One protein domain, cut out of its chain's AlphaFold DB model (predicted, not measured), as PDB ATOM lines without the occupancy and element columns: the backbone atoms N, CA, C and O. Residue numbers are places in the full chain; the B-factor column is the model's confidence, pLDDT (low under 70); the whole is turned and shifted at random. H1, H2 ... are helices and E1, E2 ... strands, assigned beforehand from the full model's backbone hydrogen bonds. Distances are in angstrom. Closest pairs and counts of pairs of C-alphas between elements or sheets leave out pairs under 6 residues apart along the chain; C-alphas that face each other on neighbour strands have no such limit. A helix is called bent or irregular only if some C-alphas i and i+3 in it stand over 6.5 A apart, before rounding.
ATOM      1  N   LEU A  78       1.718 -37.618  46.862       92.06
ATOM      2  CA  LEU A  78       1.483 -36.556  45.886       92.06
ATOM      3  C   LEU A  78       0.288 -35.642  46.220       92.06
ATOM      4  O   LEU A  78       0.009 -34.706  45.474       92.06
ATOM      5  N   THR A  79      -0.421 -35.889  47.323       91.25
ATOM      6  CA  THR A  79      -1.543 -35.047  47.781       91.25
ATOM      7  C   THR A  79      -1.094 -33.814  48.579       91.25
ATOM      8  O   THR A  79      -1.826 -32.824  48.629       91.25
ATOM      9  N   SER A  80       0.116 -33.837  49.150       91.00
ATOM     10  CA  SER A  80       0.737 -32.697  49.849       91.00
ATOM     11  C   SER A  80       0.984 -31.501  48.912       91.00
ATOM     12  O   SER A  80       1.009 -31.662  47.694       91.00
ATOM     13  N   ALA A  81       1.209 -30.291  49.444       91.06
ATOM     14  CA  ALA A  81       1.490 -29.108  48.614       91.06
ATOM     15  C   ALA A  81       2.715 -29.313  47.696       91.06
ATOM     16  O   ALA A  81       2.629 -29.104  46.483       91.06
ATOM     17  N   ALA A  82       3.823 -29.818  48.253       90.75
ATOM     18  CA  ALA A  82       5.003 -30.204  47.477       90.75
ATOM     19  C   ALA A  82       4.687 -31.352  46.503       90.75
ATOM     20  O   ALA A  82       5.074 -31.299  45.336       90.75
ATOM     21  N   GLY A  83       3.919 -32.350  46.953       93.44
ATOM     22  CA  GLY A  83       3.475 -33.485  46.148       93.44
ATOM     23  C   GLY A  83       2.660 -33.091  44.913       93.44
ATOM     24  O   GLY A  83       2.912 -33.619  43.833       93.44
ATOM     25  N   LYS A  84       1.754 -32.113  45.027       95.12
ATOM     26  CA  LYS A  84       0.970 -31.583  43.899       95.12
ATOM     27  C   LYS A  84       1.871 -30.928  42.852       95.12
ATOM     28  O   LYS A  84       1.674 -31.143  41.655       95.12
ATOM     29  N   ALA A  85       2.883 -30.175  43.292       94.94
ATOM     30  CA  ALA A  85       3.879 -29.599  42.391       94.94
ATOM     31  C   ALA A  85       4.682 -30.697  41.669       94.94
ATOM     32  O   ALA A  85       4.782 -30.663  40.443       94.94
ATOM     33  N   ARG A  86       5.161 -31.718  42.399       95.88
ATOM     34  CA  ARG A  86       5.886 -32.857  41.804       95.88
ATOM     35  C   ARG A  86       5.014 -33.636  40.824       95.88
ATOM     36  O   ARG A  86       5.462 -33.949  39.731       95.88
ATOM     37  N   LYS A  87       3.751 -33.902  41.167       96.38
ATOM     38  CA  LYS A  87       2.790 -34.580  40.286       96.38
ATOM     39  C   LYS A  87       2.648 -33.849  38.954       96.38
ATOM     40  O   LYS A  87       2.721 -34.482  37.909       96.38
ATOM     41  N   LYS A  88       2.509 -32.520  38.981       96.19
ATOM     42  CA  LYS A  88       2.427 -31.696  37.766       96.19
ATOM     43  C   LYS A  88       3.695 -31.794  36.914       96.19
ATOM     44  O   LYS A  88       3.589 -31.896  35.695       96.19
ATOM     45  N   GLU A  89       4.872 -31.772  37.537       95.94
ATOM     46  CA  GLU A  89       6.158 -31.946  36.849       95.94
ATOM     47  C   GLU A  89       6.286 -33.336  36.210       95.94
ATOM     48  O   GLU A  89       6.541 -33.432  35.010       95.94
ATOM     49  N   ILE A  90       6.023 -34.397  36.981       97.12
ATOM     50  CA  ILE A  90       6.059 -35.791  36.519       97.12
ATOM     51  C   ILE A  90       5.102 -35.976  35.343       97.12
ATOM     52  O   ILE A  90       5.516 -36.464  34.299       97.12
ATOM     53  N   THR A  91       3.836 -35.567  35.475       97.31
ATOM     54  CA  THR A  91       2.831 -35.750  34.420       97.31
ATOM     55  C   THR A  91       3.215 -35.019  33.137       97.31
ATOM     56  O   THR A  91       3.068 -35.584  32.058       97.31
ATOM     57  N   ARG A  92       3.735 -33.788  33.231       97.06
ATOM     58  CA  ARG A  92       4.172 -33.027  32.052       97.06
ATOM     59  C   ARG A  92       5.345 -33.693  31.347       97.06
ATOM     60  O   ARG A  92       5.272 -33.887  30.138       97.06
ATOM     61  N   LEU A  93       6.392 -34.059  32.090       97.44
ATOM     62  CA  LEU A  93       7.571 -34.698  31.507       97.44
ATOM     63  C   LEU A  93       7.236 -36.083  30.941       97.44
ATOM     64  O   LEU A  93       7.710 -36.434  29.865       97.44
ATOM     65  N   TYR A  94       6.382 -36.845  31.627       97.00
ATOM     66  CA  TYR A  94       5.943 -38.160  31.168       97.00
ATOM     67  C   TYR A  94       5.116 -38.060  29.882       97.00
ATOM     68  O   TYR A  94       5.379 -38.793  28.934       97.00
ATOM     69  N   LEU A  95       4.151 -37.134  29.815       97.56
ATOM     70  CA  LEU A  95       3.336 -36.927  28.616       97.56
ATOM     71  C   LEU A  95       4.190 -36.448  27.439       97.56
ATOM     72  O   LEU A  95       4.071 -36.979  26.340       97.56
ATOM     73  N   PHE A  96       5.084 -35.490  27.683       97.56
ATOM     74  CA  PHE A  96       6.036 -35.021  26.683       97.56
ATOM     75  C   PHE A  96       6.918 -36.166  26.165       97.56
ATOM     76  O   PHE A  96       6.992 -36.388  24.959       97.56
ATOM     77  N   GLY A  97       7.519 -36.947  27.069       97.50
ATOM     78  CA  GLY A  97       8.332 -38.108  26.713       97.50
ATOM     79  C   GLY A  97       7.557 -39.157  25.916       97.50
ATOM     80  O   GLY A  97       8.074 -39.669  24.928       97.50
ATOM     81  N   ALA A  98       6.306 -39.436  26.297       97.19
ATOM     82  CA  ALA A  98       5.433 -40.369  25.587       97.19
ATOM     83  C   ALA A  98       5.107 -39.886  24.166       97.19
ATOM     84  O   ALA A  98       5.217 -40.668  23.226       97.19
ATOM     85  N   VAL A  99       4.758 -38.605  23.997       98.12
ATOM     86  CA  VAL A  99       4.497 -38.014  22.674       98.12
ATOM     87  C   VAL A  99       5.738 -38.116  21.796       98.12
ATOM     88  O   VAL A  99       5.652 -38.663  20.703       98.12
ATOM     89  N   ILE A 100       6.900 -37.684  22.292       98.06
ATOM     90  CA  ILE A 100       8.157 -37.748  21.537       98.06
ATOM     91  C   ILE A 100       8.516 -39.194  21.160       98.06
ATOM     92  O   ILE A 100       8.906 -39.458  20.022       98.06
ATOM     93  N   PHE A 101       8.346 -40.144  22.084       97.12
ATOM     94  CA  PHE A 101       8.594 -41.559  21.819       97.12
ATOM     95  C   PHE A 101       7.678 -42.098  20.710       97.12
ATOM     96  O   PHE A 101       8.147 -42.762  19.784       97.12
ATOM     97  N   LEU A 102       6.378 -41.792  20.779       97.19
ATOM     98  CA  LEU A 102       5.394 -42.206  19.776       97.19
ATOM     99  C   LEU A 102       5.639 -41.535  18.420       97.19
ATOM    100  O   LEU A 102       5.501 -42.194  17.395       97.19
ATOM    101  N   THR A 103       6.064 -40.270  18.398       98.12
ATOM    102  CA  THR A 103       6.500 -39.594  17.169       98.12
ATOM    103  C   THR A 103       7.685 -40.323  16.547       98.12
ATOM    104  O   THR A 103       7.645 -40.626  15.359       98.12
ATOM    105  N   GLY A 104       8.700 -40.680  17.342       97.56
ATOM    106  CA  GLY A 104       9.818 -41.494  16.870       97.56
ATOM    107  C   GLY A 104       9.345 -42.813  16.262       97.56
ATOM    108  O   GLY A 104       9.729 -43.151  15.145       97.56
ATOM    109  N   PHE A 105       8.471 -43.543  16.961       95.44
ATOM    110  CA  PHE A 105       7.887 -44.786  16.448       95.44
ATOM    111  C   PHE A 105       7.106 -44.578  15.138       95.44
ATOM    112  O   PHE A 105       7.200 -45.401  14.229       95.44
ATOM    113  N   GLY A 106       6.380 -43.466  15.002       96.81
ATOM    114  CA  GLY A 106       5.720 -43.076  13.756       96.81
ATOM    115  C   GLY A 106       6.712 -42.865  12.610       96.81
ATOM    116  O   GLY A 106       6.536 -43.445  11.542       96.81
ATOM    117  N   VAL A 107       7.797 -42.118  12.853       97.12
ATOM    118  CA  VAL A 107       8.880 -41.908  11.874       97.12
ATOM    119  C   VAL A 107       9.492 -43.239  11.435       97.12
ATOM    120  O   VAL A 107       9.690 -43.457  10.244       97.12
ATOM    121  N   TRP A 108       9.720 -44.167  12.365       96.31
ATOM    122  CA  TRP A 108      10.217 -45.506  12.043       96.31
ATOM    123  C   TRP A 108       9.259 -46.306  11.152       96.31
ATOM    124  O   TRP A 108       9.706 -47.002  10.245       96.31
ATOM    125  N   ASN A 109       7.943 -46.203  11.356       95.38
ATOM    126  CA  ASN A 109       6.977 -46.866  10.474       95.38
ATOM    127  C   ASN A 109       6.992 -46.265   9.062       95.38
ATOM    128  O   ASN A 109       6.999 -47.014   8.087       95.38
ATOM    129  N   VAL A 110       7.052 -44.934   8.947       95.94
ATOM    130  CA  VAL A 110       7.203 -44.248   7.653       95.94
ATOM    131  C   VAL A 110       8.480 -44.711   6.948       95.94
ATOM    132  O   VAL A 110       8.433 -45.042   5.766       95.94
ATOM    133  N   ASP A 111       9.591 -44.811   7.677       94.69
ATOM    134  CA  ASP A 111      10.880 -45.255   7.140       94.69
ATOM    135  C   ASP A 111      10.836 -46.699   6.611       94.69
ATOM    136  O   ASP A 111      11.350 -46.978   5.530       94.69
ATOM    137  N   ASN A 112      10.145 -47.609   7.309       94.00
ATOM    138  CA  ASN A 112       9.964 -48.985   6.835       94.00
ATOM    139  C   ASN A 112       9.057 -49.076   5.600       94.00
ATOM    140  O   ASN A 112       9.369 -49.819   4.671       94.00
ATOM    141  N   ILE A 113       7.942 -48.337   5.577       96.12
ATOM    142  CA  ILE A 113       6.950 -48.402   4.491       96.12
ATOM    143  C   ILE A 113       7.486 -47.744   3.212       96.12
ATOM    144  O   ILE A 113       7.342 -48.297   2.124       96.12
ATOM    145  N   PHE A 114       8.137 -46.585   3.335       95.69
ATOM    146  CA  PHE A 114       8.627 -45.784   2.208       95.69
ATOM    147  C   PHE A 114      10.145 -45.906   2.002       95.69
ATOM    148  O   PHE A 114      10.792 -44.998   1.476       95.69
ATOM    149  N   CYS A 115      10.736 -47.034   2.408       94.56
ATOM    150  CA  CYS A 115      12.187 -47.247   2.409       94.56
ATOM    151  C   CYS A 115      12.837 -47.035   1.030       94.56
ATOM    152  O   CYS A 115      13.928 -46.472   0.924       94.56
ATOM    153  N   ALA A 116      12.199 -47.481  -0.057       95.12
ATOM    154  CA  ALA A 116      12.738 -47.297  -1.406       95.12
ATOM    155  C   ALA A 116      12.719 -45.818  -1.829       95.12
ATOM    156  O   ALA A 116      13.719 -45.300  -2.321       95.12
ATOM    157  N   GLN A 117      11.608 -45.130  -1.570       95.75
ATOM    158  CA  GLN A 117      11.389 -43.729  -1.918       95.75
ATOM    159  C   GLN A 117      12.321 -42.813  -1.122       95.75
ATOM    160  O   GLN A 117      12.971 -41.948  -1.700       95.75
ATOM    161  N   LEU A 118      12.454 -43.041   0.188       93.50
ATOM    162  CA  LEU A 118      13.349 -42.271   1.053       93.50
ATOM    163  C   LEU A 118      14.824 -42.497   0.703       93.50
ATOM    164  O   LEU A 118      15.617 -41.562   0.762       93.50
ATOM    165  N   ARG A 119      15.211 -43.712   0.288       93.75
ATOM    166  CA  ARG A 119      16.569 -43.977  -0.219       93.75
ATOM    167  C   ARG A 119      16.847 -43.249  -1.531       93.75
ATOM    168  O   ARG A 119      17.892 -42.615  -1.644       93.75
ATOM    169  N   ALA A 120      15.918 -43.292  -2.485       95.44
ATOM    170  CA  ALA A 120      16.056 -42.558  -3.743       95.44
ATOM    171  C   ALA A 120      16.123 -41.039  -3.502       95.44
ATOM    172  O   ALA A 120      17.000 -40.362  -4.035       95.44
ATOM    173  N   ALA A 121      15.263 -40.511  -2.625       94.19
ATOM    174  CA  ALA A 121      15.275 -39.104  -2.239       94.19
ATOM    175  C   ALA A 121      16.605 -38.695  -1.585       94.19
ATOM    176  O   ALA A 121      17.150 -37.648  -1.919       94.19
ATOM    177  N   ARG A 122      17.182 -39.535  -0.713       95.31
ATOM    178  CA  ARG A 122      18.514 -39.294  -0.129       95.31
ATOM    179  C   ARG A 122      19.618 -39.218  -1.175       95.31
ATOM    180  O   ARG A 122      20.468 -38.337  -1.084       95.31
ATOM    181  N   GLN A 123      19.605 -40.123  -2.153       94.25
ATOM    182  CA  GLN A 123      20.583 -40.120  -3.244       94.25
ATOM    183  C   GLN A 123      20.455 -38.870  -4.118       94.25
ATOM    184  O   GLN A 123      21.469 -38.320  -4.533       94.25
ATOM    185  N   TYR A 124      19.226 -38.405  -4.353       95.50
ATOM    186  CA  TYR A 124      18.965 -37.189  -5.118       95.50
ATOM    187  C   TYR A 124      19.381 -35.911  -4.372       95.50
ATOM    188  O   TYR A 124      20.004 -35.033  -4.958       95.50
ATOM    189  N   VAL A 125      19.054 -35.808  -3.081       95.94
ATOM    190  CA  VAL A 125      19.348 -34.621  -2.258       95.94
ATOM    191  C   VAL A 125      20.840 -34.508  -1.922       95.94
ATOM    192  O   VAL A 125      21.378 -33.403  -1.899       95.94
ATOM    193  N   GLY A 126      21.512 -35.633  -1.662       93.88
ATOM    194  CA  GLY A 126      22.925 -35.664  -1.283       93.88
ATOM    195  C   GLY A 126      23.216 -35.127   0.128       93.88
ATOM    196  O   GLY A 126      22.373 -34.535   0.807       93.88
ATOM    197  N   TYR A 127      24.436 -35.363   0.613       92.75
ATOM    198  CA  TYR A 127      24.890 -34.835   1.904       92.75
ATOM    199  C   TYR A 127      25.284 -33.352   1.790       92.75
ATOM    200  O   TYR A 127      25.814 -32.948   0.756       92.75
ATOM    201  N   PRO A 128      25.060 -32.534   2.840       93.69
ATOM    202  CA  PRO A 128      24.651 -32.915   4.201       93.69
ATOM    203  C   PRO A 128      23.131 -33.048   4.416       93.69
ATOM    204  O   PRO A 128      22.702 -33.618   5.417       93.69
ATOM    205  N   TRP A 129      22.308 -32.553   3.492       92.62
ATOM    206  CA  TRP A 129      20.855 -32.440   3.677       92.62
ATOM    207  C   TRP A 129      20.119 -33.788   3.717       92.62
ATOM    208  O   TRP A 129      19.060 -33.890   4.337       92.62
ATOM    209  N   ALA A 130      20.708 -34.847   3.153       92.81
ATOM    210  CA  ALA A 130      20.196 -36.216   3.234       92.81
ATOM    211  C   ALA A 130      19.973 -36.717   4.677       92.81
ATOM    212  O   ALA A 130      19.113 -37.572   4.881       92.81
ATOM    213  N   VAL A 131      20.664 -36.156   5.683       92.81
ATOM    214  CA  VAL A 131      20.482 -36.508   7.108       92.81
ATOM    215  C   VAL A 131      19.038 -36.299   7.579       92.81
ATOM    216  O   VAL A 131      18.529 -37.069   8.393       92.81
ATOM    217  N   PHE A 132      18.325 -35.300   7.053       91.31
ATOM    218  CA  PHE A 132      16.924 -35.060   7.423       91.31
ATOM    219  C   PHE A 132      15.970 -36.150   6.915       91.31
ATOM    220  O   PHE A 132      14.877 -36.304   7.451       91.31
ATOM    221  N   LEU A 133      16.398 -36.934   5.924       92.75
ATOM    222  CA  LEU A 133      15.643 -38.051   5.358       92.75
ATOM    223  C   LEU A 133      16.025 -39.407   5.985       92.75
ATOM    224  O   LEU A 133      15.445 -40.428   5.624       92.75
ATOM    225  N   GLU A 134      16.983 -39.441   6.920       94.12
ATOM    226  CA  GLU A 134      17.378 -40.644   7.670       94.12
ATOM    227  C   GLU A 134      16.362 -40.952   8.781       94.12
ATOM    228  O   GLU A 134      16.632 -40.760   9.972       94.12
ATOM    229  N   GLY A 135      15.172 -41.429   8.404       94.06
ATOM    230  CA  GLY A 135      14.079 -41.714   9.337       94.06
ATOM    231  C   GLY A 135      14.497 -42.651  10.475       94.06
ATOM    232  O   GLY A 135      14.189 -42.389  11.640       94.06
ATOM    233  N   HIS A 136      15.288 -43.685  10.176       93.88
ATOM    234  CA  HIS A 136      15.840 -44.580  11.195       93.88
ATOM    235  C   HIS A 136      16.733 -43.861  12.223       93.88
ATOM    236  O   HIS A 136      16.670 -44.158  13.416       93.88
ATOM    237  N   GLY A 137      17.547 -42.893  11.786       95.25
ATOM    238  CA  GLY A 137      18.384 -42.089  12.680       95.25
ATOM    239  C   GLY A 137      17.541 -41.217  13.609       95.25
ATOM    240  O   GLY A 137      17.728 -41.229  14.828       95.25
ATOM    241  N   TRP A 138      16.544 -40.527  13.050       97.00
ATOM    242  CA  TRP A 138      15.602 -39.717  13.826       97.00
ATOM    243  C   TRP A 138      14.773 -40.548  14.804       97.00
ATOM    244  O   TRP A 138      14.536 -40.107  15.928       97.00
ATOM    245  N   TRP A 139      14.388 -41.770  14.429       97.38
ATOM    246  CA  TRP A 139      13.719 -42.701  15.335       97.38
ATOM    247  C   TRP A 139      14.536 -42.962  16.606       97.38
ATOM    248  O   TRP A 139      13.981 -42.851  17.702       97.38
ATOM    249  N   HIS A 140      15.835 -43.258  16.491       96.56
ATOM    250  CA  HIS A 140      16.705 -43.482  17.656       96.56
ATOM    251  C   HIS A 140      16.804 -42.247  18.550       96.56
ATOM    252  O   HIS A 140      16.699 -42.363  19.771       96.56
ATOM    253  N   ILE A 141      16.961 -41.059  17.959       97.50
ATOM    254  CA  ILE A 141      17.060 -39.797  18.709       97.50
ATOM    255  C   ILE A 141      15.760 -39.533  19.479       97.50
ATOM    256  O   ILE A 141      15.783 -39.292  20.688       97.50
ATOM    257  N   LEU A 142      14.619 -39.618  18.792       98.06
ATOM    258  CA  LEU A 142      13.307 -39.342  19.373       98.06
ATOM    259  C   LEU A 142      12.945 -40.376  20.443       98.06
ATOM    260  O   LEU A 142      12.606 -40.013  21.567       98.06
ATOM    261  N   THR A 143      13.067 -41.671  20.152       96.94
ATOM    262  CA  THR A 143      12.749 -42.714  21.141       96.94
ATOM    263  C   THR A 143      13.729 -42.736  22.307       96.94
ATOM    264  O   THR A 143      13.301 -42.948  23.440       96.94
ATOM    265  N   GLY A 144      15.012 -42.444  22.080       96.56
ATOM    266  CA  GLY A 144      16.011 -42.304  23.138       96.56
ATOM    267  C   GLY A 144      15.684 -41.157  24.094       96.56
ATOM    268  O   GLY A 144      15.648 -41.350  25.310       96.56
ATOM    269  N   TYR A 145      15.362 -39.979  23.558       97.88
ATOM    270  CA  TYR A 145      15.005 -38.813  24.367       97.88
ATOM    271  C   TYR A 145      13.635 -38.957  25.056       97.88
ATOM    272  O   TYR A 145      13.467 -38.586  26.224       97.88
ATOM    273  N   GLY A 146      12.667 -39.570  24.372       97.44
ATOM    274  CA  GLY A 146      11.383 -39.946  24.958       97.44
ATOM    275  C   GLY A 146      11.558 -40.919  26.126       97.44
ATOM    276  O   GLY A 146      11.044 -40.674  27.217       97.44
ATOM    277  N   ALA A 147      12.356 -41.977  25.945       96.31
ATOM    278  CA  ALA A 147      12.661 -42.949  26.993       96.31
ATOM    279  C   ALA A 147      13.384 -42.306  28.184       96.31
ATOM    280  O   ALA A 147      12.998 -42.552  29.325       96.31
ATOM    281  N   TYR A 148      14.371 -41.441  27.938       96.94
ATOM    282  CA  TYR A 148      15.035 -40.662  28.986       96.94
ATOM    283  C   TYR A 148      14.025 -39.867  29.823       96.94
ATOM    284  O   TYR A 148      14.000 -39.982  31.047       96.94
ATOM    285  N   SER A 149      13.131 -39.127  29.164       97.69
ATOM    286  CA  SER A 149      12.104 -38.318  29.830       97.69
ATOM    287  C   SER A 149      11.157 -39.173  30.683       97.69
ATOM    288  O   SER A 149      10.866 -38.828  31.831       97.69
ATOM    289  N   LEU A 150      10.719 -40.322  30.156       96.75
ATOM    290  CA  LEU A 150       9.865 -41.278  30.869       96.75
ATOM    291  C   LEU A 150      10.570 -41.870  32.099       96.75
ATOM    292  O   LEU A 150       9.966 -41.950  33.171       96.75
ATOM    293  N   ILE A 151      11.849 -42.240  31.972       96.31
ATOM    294  CA  ILE A 151      12.661 -42.782  33.072       96.31
ATOM    295  C   ILE A 151      12.874 -41.724  34.156       96.31
ATOM    296  O   ILE A 151      12.683 -42.020  35.337       96.31
ATOM    297  N   THR A 152      13.221 -40.491  33.787       97.50
ATOM    298  CA  THR A 152      13.393 -39.380  34.734       97.50
ATOM    299  C   THR A 152      12.094 -39.097  35.491       97.50
ATOM    300  O   THR A 152      12.100 -39.006  36.722       97.50
ATOM    301  N   ALA A 153      10.962 -39.021  34.785       97.19
ATOM    302  CA  ALA A 153       9.652 -38.817  35.401       97.19
ATOM    303  C   ALA A 153       9.279 -39.973  36.351       97.19
ATOM    304  O   ALA A 153       8.856 -39.735  37.486       97.19
ATOM    305  N   GLY A 154       9.486 -41.223  35.922       96.50
ATOM    306  CA  GLY A 154       9.266 -42.416  36.744       96.50
ATOM    307  C   GLY A 154      10.180 -42.486  37.972       96.50
ATOM    308  O   GLY A 154       9.737 -42.881  39.048       96.50
ATOM    309  N   SER A 155      11.428 -42.033  37.848       96.31
ATOM    310  CA  SER A 155      12.388 -41.973  38.957       96.31
ATOM    311  C   SER A 155      11.952 -40.965  40.015       96.31
ATOM    312  O   SER A 155      11.929 -41.293  41.201       96.31
ATOM    313  N   LEU A 156      11.530 -39.760  39.604       96.81
ATOM    314  CA  LEU A 156      10.981 -38.774  40.535       96.81
ATOM    315  C   LEU A 156       9.721 -39.305  41.231       96.81
ATOM    316  O   LEU A 156       9.577 -39.142  42.443       96.81
ATOM    317  N   LEU A 157       8.830 -39.969  40.489       96.62
ATOM    318  CA  LEU A 157       7.640 -40.603  41.056       96.62
ATOM    319  C   LEU A 157       8.009 -41.641  42.120       96.62
ATOM    320  O   LEU A 157       7.487 -41.588  43.232       96.62
ATOM    321  N   ALA A 158       8.934 -42.549  41.808       94.94
ATOM    322  CA  ALA A 158       9.381 -43.579  42.740       94.94
ATOM    323  C   ALA A 158      10.017 -42.975  44.002       94.94
ATOM    324  O   ALA A 158       9.731 -43.423  45.113       94.94
ATOM    325  N   LEU A 159      10.829 -41.925  43.854       94.62
ATOM    326  CA  LEU A 159      11.456 -41.217  44.975       94.62
ATOM    327  C   LEU A 159      10.433 -40.495  45.860       94.62
ATOM    328  O   LEU A 159      10.527 -40.586  47.081       94.62
ATOM    329  N   CYS A 160       9.411 -39.870  45.266       93.88
ATOM    330  CA  CYS A 160       8.291 -39.264  45.998       93.88
ATOM    331  C   CYS A 160       7.468 -40.288  46.793       93.88
ATOM    332  O   CYS A 160       6.765 -39.907  47.723       93.88
ATOM    333  N   TYR A 161       7.499 -41.561  46.397       92.88
ATOM    334  CA  TYR A 161       6.886 -42.656  47.147       92.88
ATOM    335  C   TYR A 161       7.800 -43.213  48.227       92.88
ATOM    336  O   TYR A 161       7.311 -43.576  49.294       92.88
ATOM    337  N   LYS A 162       9.108 -43.287  47.967       91.19
ATOM    338  CA  LYS A 162      10.094 -43.812  48.917       91.19
ATOM    339  C   LYS A 162      10.364 -42.848  50.073       91.19
ATOM    340  O   LYS A 162      10.561 -43.318  51.194       91.19
ATOM    341  N   GLU A 163      10.359 -41.544  49.817       91.19
ATOM    342  CA  GLU A 163      10.580 -40.477  50.799       91.19
ATOM    343  C   GLU A 163       9.574 -39.326  50.608       91.19
ATOM    344  O   GLU A 163       8.582 -39.457  49.898       91.19
ATOM    345  N   GLU A 164       9.816 -38.177  51.241       90.50
ATOM    346  CA  GLU A 164       8.964 -37.001  51.105       90.50
ATOM    347  C   GLU A 164       9.165 -36.293  49.745       90.50
ATOM    348  O   GLU A 164      10.302 -35.987  49.373       90.50
ATOM    349  N   PRO A 165       8.087 -35.936  49.012       93.25
ATOM    350  CA  PRO A 165       8.189 -35.237  47.725       93.25
ATOM    351  C   PRO A 165       8.942 -33.902  47.774       93.25
ATOM    352  O   PRO A 165       9.478 -33.465  46.761       93.25
ATOM    353  N   ALA A 166       8.985 -33.245  48.937       93.12
ATOM    354  CA  ALA A 166       9.697 -31.984  49.136       93.12
ATOM    355  C   ALA A 166      11.230 -32.127  49.084       93.12
ATOM    356  O   ALA A 166      11.927 -31.112  49.050       93.12
ATOM    357  N   ASN A 167      11.751 -33.358  49.096       94.44
ATOM    358  CA  ASN A 167      13.187 -33.624  49.059       94.44
ATOM    359  C   ASN A 167      13.768 -33.587  47.647       94.44
ATOM    360  O   ASN A 167      14.992 -33.557  47.514       94.44
ATOM    361  N   PHE A 168      12.927 -33.588  46.611       95.56
ATOM    362  CA  PHE A 168      13.362 -33.750  45.229       95.56
ATOM    363  C   PHE A 168      12.777 -32.688  44.309       95.56
ATOM    364  O   PHE A 168      11.633 -32.269  44.467       95.56
ATOM    365  N   GLU A 169      13.537 -32.320  43.286       94.50
ATOM    366  CA  GLU A 169      13.053 -31.496  42.188       94.50
ATOM    367  C   GLU A 169      13.587 -31.938  40.829       94.50
ATOM    368  O   GLU A 169      14.607 -32.621  40.756       94.50
ATOM    369  N   LEU A 170      12.896 -31.557  39.749       96.00
ATOM    370  CA  LEU A 170      13.473 -31.620  38.409       96.00
ATOM    371  C   LEU A 170      14.250 -30.342  38.118       96.00
ATOM    372  O   LEU A 170      13.755 -29.234  38.333       96.00
ATOM    373  N   THR A 171      15.451 -30.493  37.567       95.44
ATOM    374  CA  THR A 171      16.195 -29.352  37.035       95.44
ATOM    375  C   THR A 171      15.483 -28.760  35.818       95.44
ATOM    376  O   THR A 171      14.917 -29.472  34.985       95.44
ATOM    377  N   LYS A 172      15.514 -27.429  35.693       90.38
ATOM    378  CA  LYS A 172      14.949 -26.699  34.548       90.38
ATOM    379  C   LYS A 172      15.966 -26.641  33.407       90.38
ATOM    380  O   LYS A 172      16.582 -25.606  33.178       90.38
ATOM    381  N   ALA A 173      16.171 -27.764  32.735       91.56
ATOM    382  CA  ALA A 173      17.088 -27.885  31.605       91.56
ATOM    383  C   ALA A 173      16.448 -28.700  30.474       91.56
ATOM    384  O   ALA A 173      15.447 -29.381  30.693       91.56
ATOM    385  N   ALA A 174      17.053 -28.662  29.282       89.06
ATOM    386  CA  ALA A 174      16.663 -29.535  28.171       89.06
ATOM    387  C   ALA A 174      16.788 -31.023  28.547       89.06
ATOM    388  O   ALA A 174      15.965 -31.833  28.149       89.06
ATOM    389  N   PHE A 175      17.768 -31.367  29.385       94.00
ATOM    390  CA  PHE A 175      17.923 -32.699  29.965       94.00
ATOM    391  C   PHE A 175      17.630 -32.632  31.470       94.00
ATOM    392  O   PHE A 175      18.553 -32.431  32.268       94.00
ATOM    393  N   PRO A 176      16.347 -32.698  31.876       94.88
ATOM    394  CA  PRO A 176      15.982 -32.611  33.281       94.88
ATOM    395  C   PRO A 176      16.506 -33.824  34.051       94.88
ATOM    396  O   PRO A 176      16.265 -34.970  33.679       94.88
ATOM    397  N   ILE A 177      17.162 -33.569  35.178       96.50
ATOM    398  CA  ILE A 177      17.620 -34.594  36.118       96.50
ATOM    399  C   ILE A 177      16.875 -34.452  37.440       96.50
ATOM    400  O   ILE A 177      16.472 -33.352  37.829       96.50
ATOM    401  N   VAL A 178      16.708 -35.568  38.149       96.81
ATOM    402  CA  VAL A 178      16.156 -35.543  39.505       96.81
ATOM    403  C   VAL A 178      17.251 -35.101  40.470       96.81
ATOM    404  O   VAL A 178      18.244 -35.802  40.660       96.81
ATOM    405  N   LYS A 179      17.064 -33.941  41.094       95.88
ATOM    406  CA  LYS A 179      17.984 -33.367  42.073       95.88
ATOM    407  C   LYS A 179      17.400 -33.498  43.474       95.88
ATOM    408  O   LYS A 179      16.243 -33.161  43.708       95.88
ATOM    409  N   ARG A 180      18.215 -33.954  44.426       95.06
ATOM    410  CA  ARG A 180      17.886 -33.874  45.853       95.06
ATOM    411  C   ARG A 180      18.155 -32.451  46.352       95.06
ATOM    412  O   ARG A 180      19.263 -31.949  46.190       95.06
ATOM    413  N   VAL A 181      17.154 -31.828  46.968       94.94
ATOM    414  CA  VAL A 181      17.222 -30.455  47.507       94.94
ATOM    415  C   VAL A 181      17.182 -30.386  49.026       94.94
ATOM    416  O   VAL A 181      17.588 -29.381  49.600       94.94
ATOM    417  N   LYS A 182      16.718 -31.449  49.690       92.50
ATOM    418  CA  LYS A 182      16.734 -31.559  51.152       92.50
ATOM    419  C   LYS A 182      17.413 -32.857  51.588       92.50
ATOM    420  O   LYS A 182      17.323 -33.860  50.867       92.50
ATOM    421  N   PRO A 183      18.093 -32.857  52.750       88.81
ATOM    422  CA  PRO A 183      18.693 -34.066  53.290       88.81
ATOM    423  C   PRO A 183      17.622 -35.120  53.581       88.81
ATOM    424  O   PRO A 183      16.454 -34.803  53.823       88.81
TER     425      PRO A 183
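AT A GLANCE: This is residues 78 to 183 of the 195 residues of the protein "Related to YPC1 - Alkaline ceramidase" of Pseudozyma antarctica (UniProt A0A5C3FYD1). Two long helices, H1 and H4, lie side by side and run opposite ways as a long helical pair, with a small head of two shorter helices, H2 and H3, joining them at one end. Near the other end a small two-stranded hairpin, E1 and E2, packs on one side of this pair, close to the last part of H4 and the first part of H1. The printed part has 106 residues, with four named helices and two named strands in the order H1, H2, H3, H4, E1, E2; the sheet's order is E1 - E2, antiparallel, and the class is mostly helix. The whole is loose, with a radius of gyration of the C-alphas of 18.7 A, and its outline is a rod that spans 58 by 23 by 17 A.

IN THESE COORDINATES: Start at Leu 78 and go on to C-alpha 81 at (1.490, -29.108, 48.614), where H1 begins; it takes in residues 81 to 113 and runs 48.5 A, with z falling to 4.491 at C-alpha 113. After one residue you reach H2, residues 115 to 125, which is 15.2 A long. Three residues later comes H3, residues 129 to 133, 7.8 A from first to last C-alpha; it is neither bent nor irregular, but only just, for C-alphas 129 and 132 are 6.0 A apart. Find C-alpha 135 at (14.079, -41.714, 9.337): from there H4, residues 135 to 162, runs 39.8 A to C-alpha 162 at (10.094, -43.812, 48.917). Read on to E1, residues 168 to 170, which is 7.1 A long, and to E2, residues 178 to 180, which is 6.8 A long and ends at C-alpha 180 at (17.886, -33.874, 45.853).

HOW THE PARTS SIT: Look first at H1 and H4, which touch with 59 pairs of C-alphas within 8 A. The closest are the C-alphas of Gly 97 and Gly 146, 4.0 A apart. The two helices run opposite ways at a shallow tilt of 22 degrees. At the low-z end, H1 and H2 are close but not clearly touching, with the C-alphas of Asp 111 and Leu 118 the closest at 7.2 A, and their lines are about perpendicular at 87 degrees. H2 and H3 touch, and their closest C-alphas, those of Arg 122 and Ala 130, are 4.9 A apart. H3 and H4 meet only through their link, and H2 and H4 are only just apart, with their closest C-alphas at 8.3 A. Now go to the high-z end, where E1 and E2 form an antiparallel hairpin at 145 degrees between their directions. Here N 169 and O 179 are within hydrogen-bond range at 2.9 A, and so are N 179 and O 169 at 2.8 A. The C-alphas of Leu 156 in H4 and Val 178 in E2 are the closest of these two elements, at 6.2 A. Between H1 and E1 the closest C-alphas are those of Arg 86 and Glu 169, 7.3 A apart, while H1 and E2 are apart. In H1, H2 and H4 every O i to N i+4 pair is within hydrogen-bond range; in H3 it is 0 of 1, beside 2 of 2 O i to N i+3 pairs.

THE WHOLE: The two C-alphas farthest apart are those of Tyr 124 and Pro 183, at 58.5 A, whereas the first and last printed C-alphas, those of Leu 78 and Pro 183, are 18.9 A apart. The printed part has no cut. No link is long: the one from E1 to E2, with seven residues, is short, and the others are tight. The mean pLDDT of the printed part is 95.1, and no printed residue is under 70.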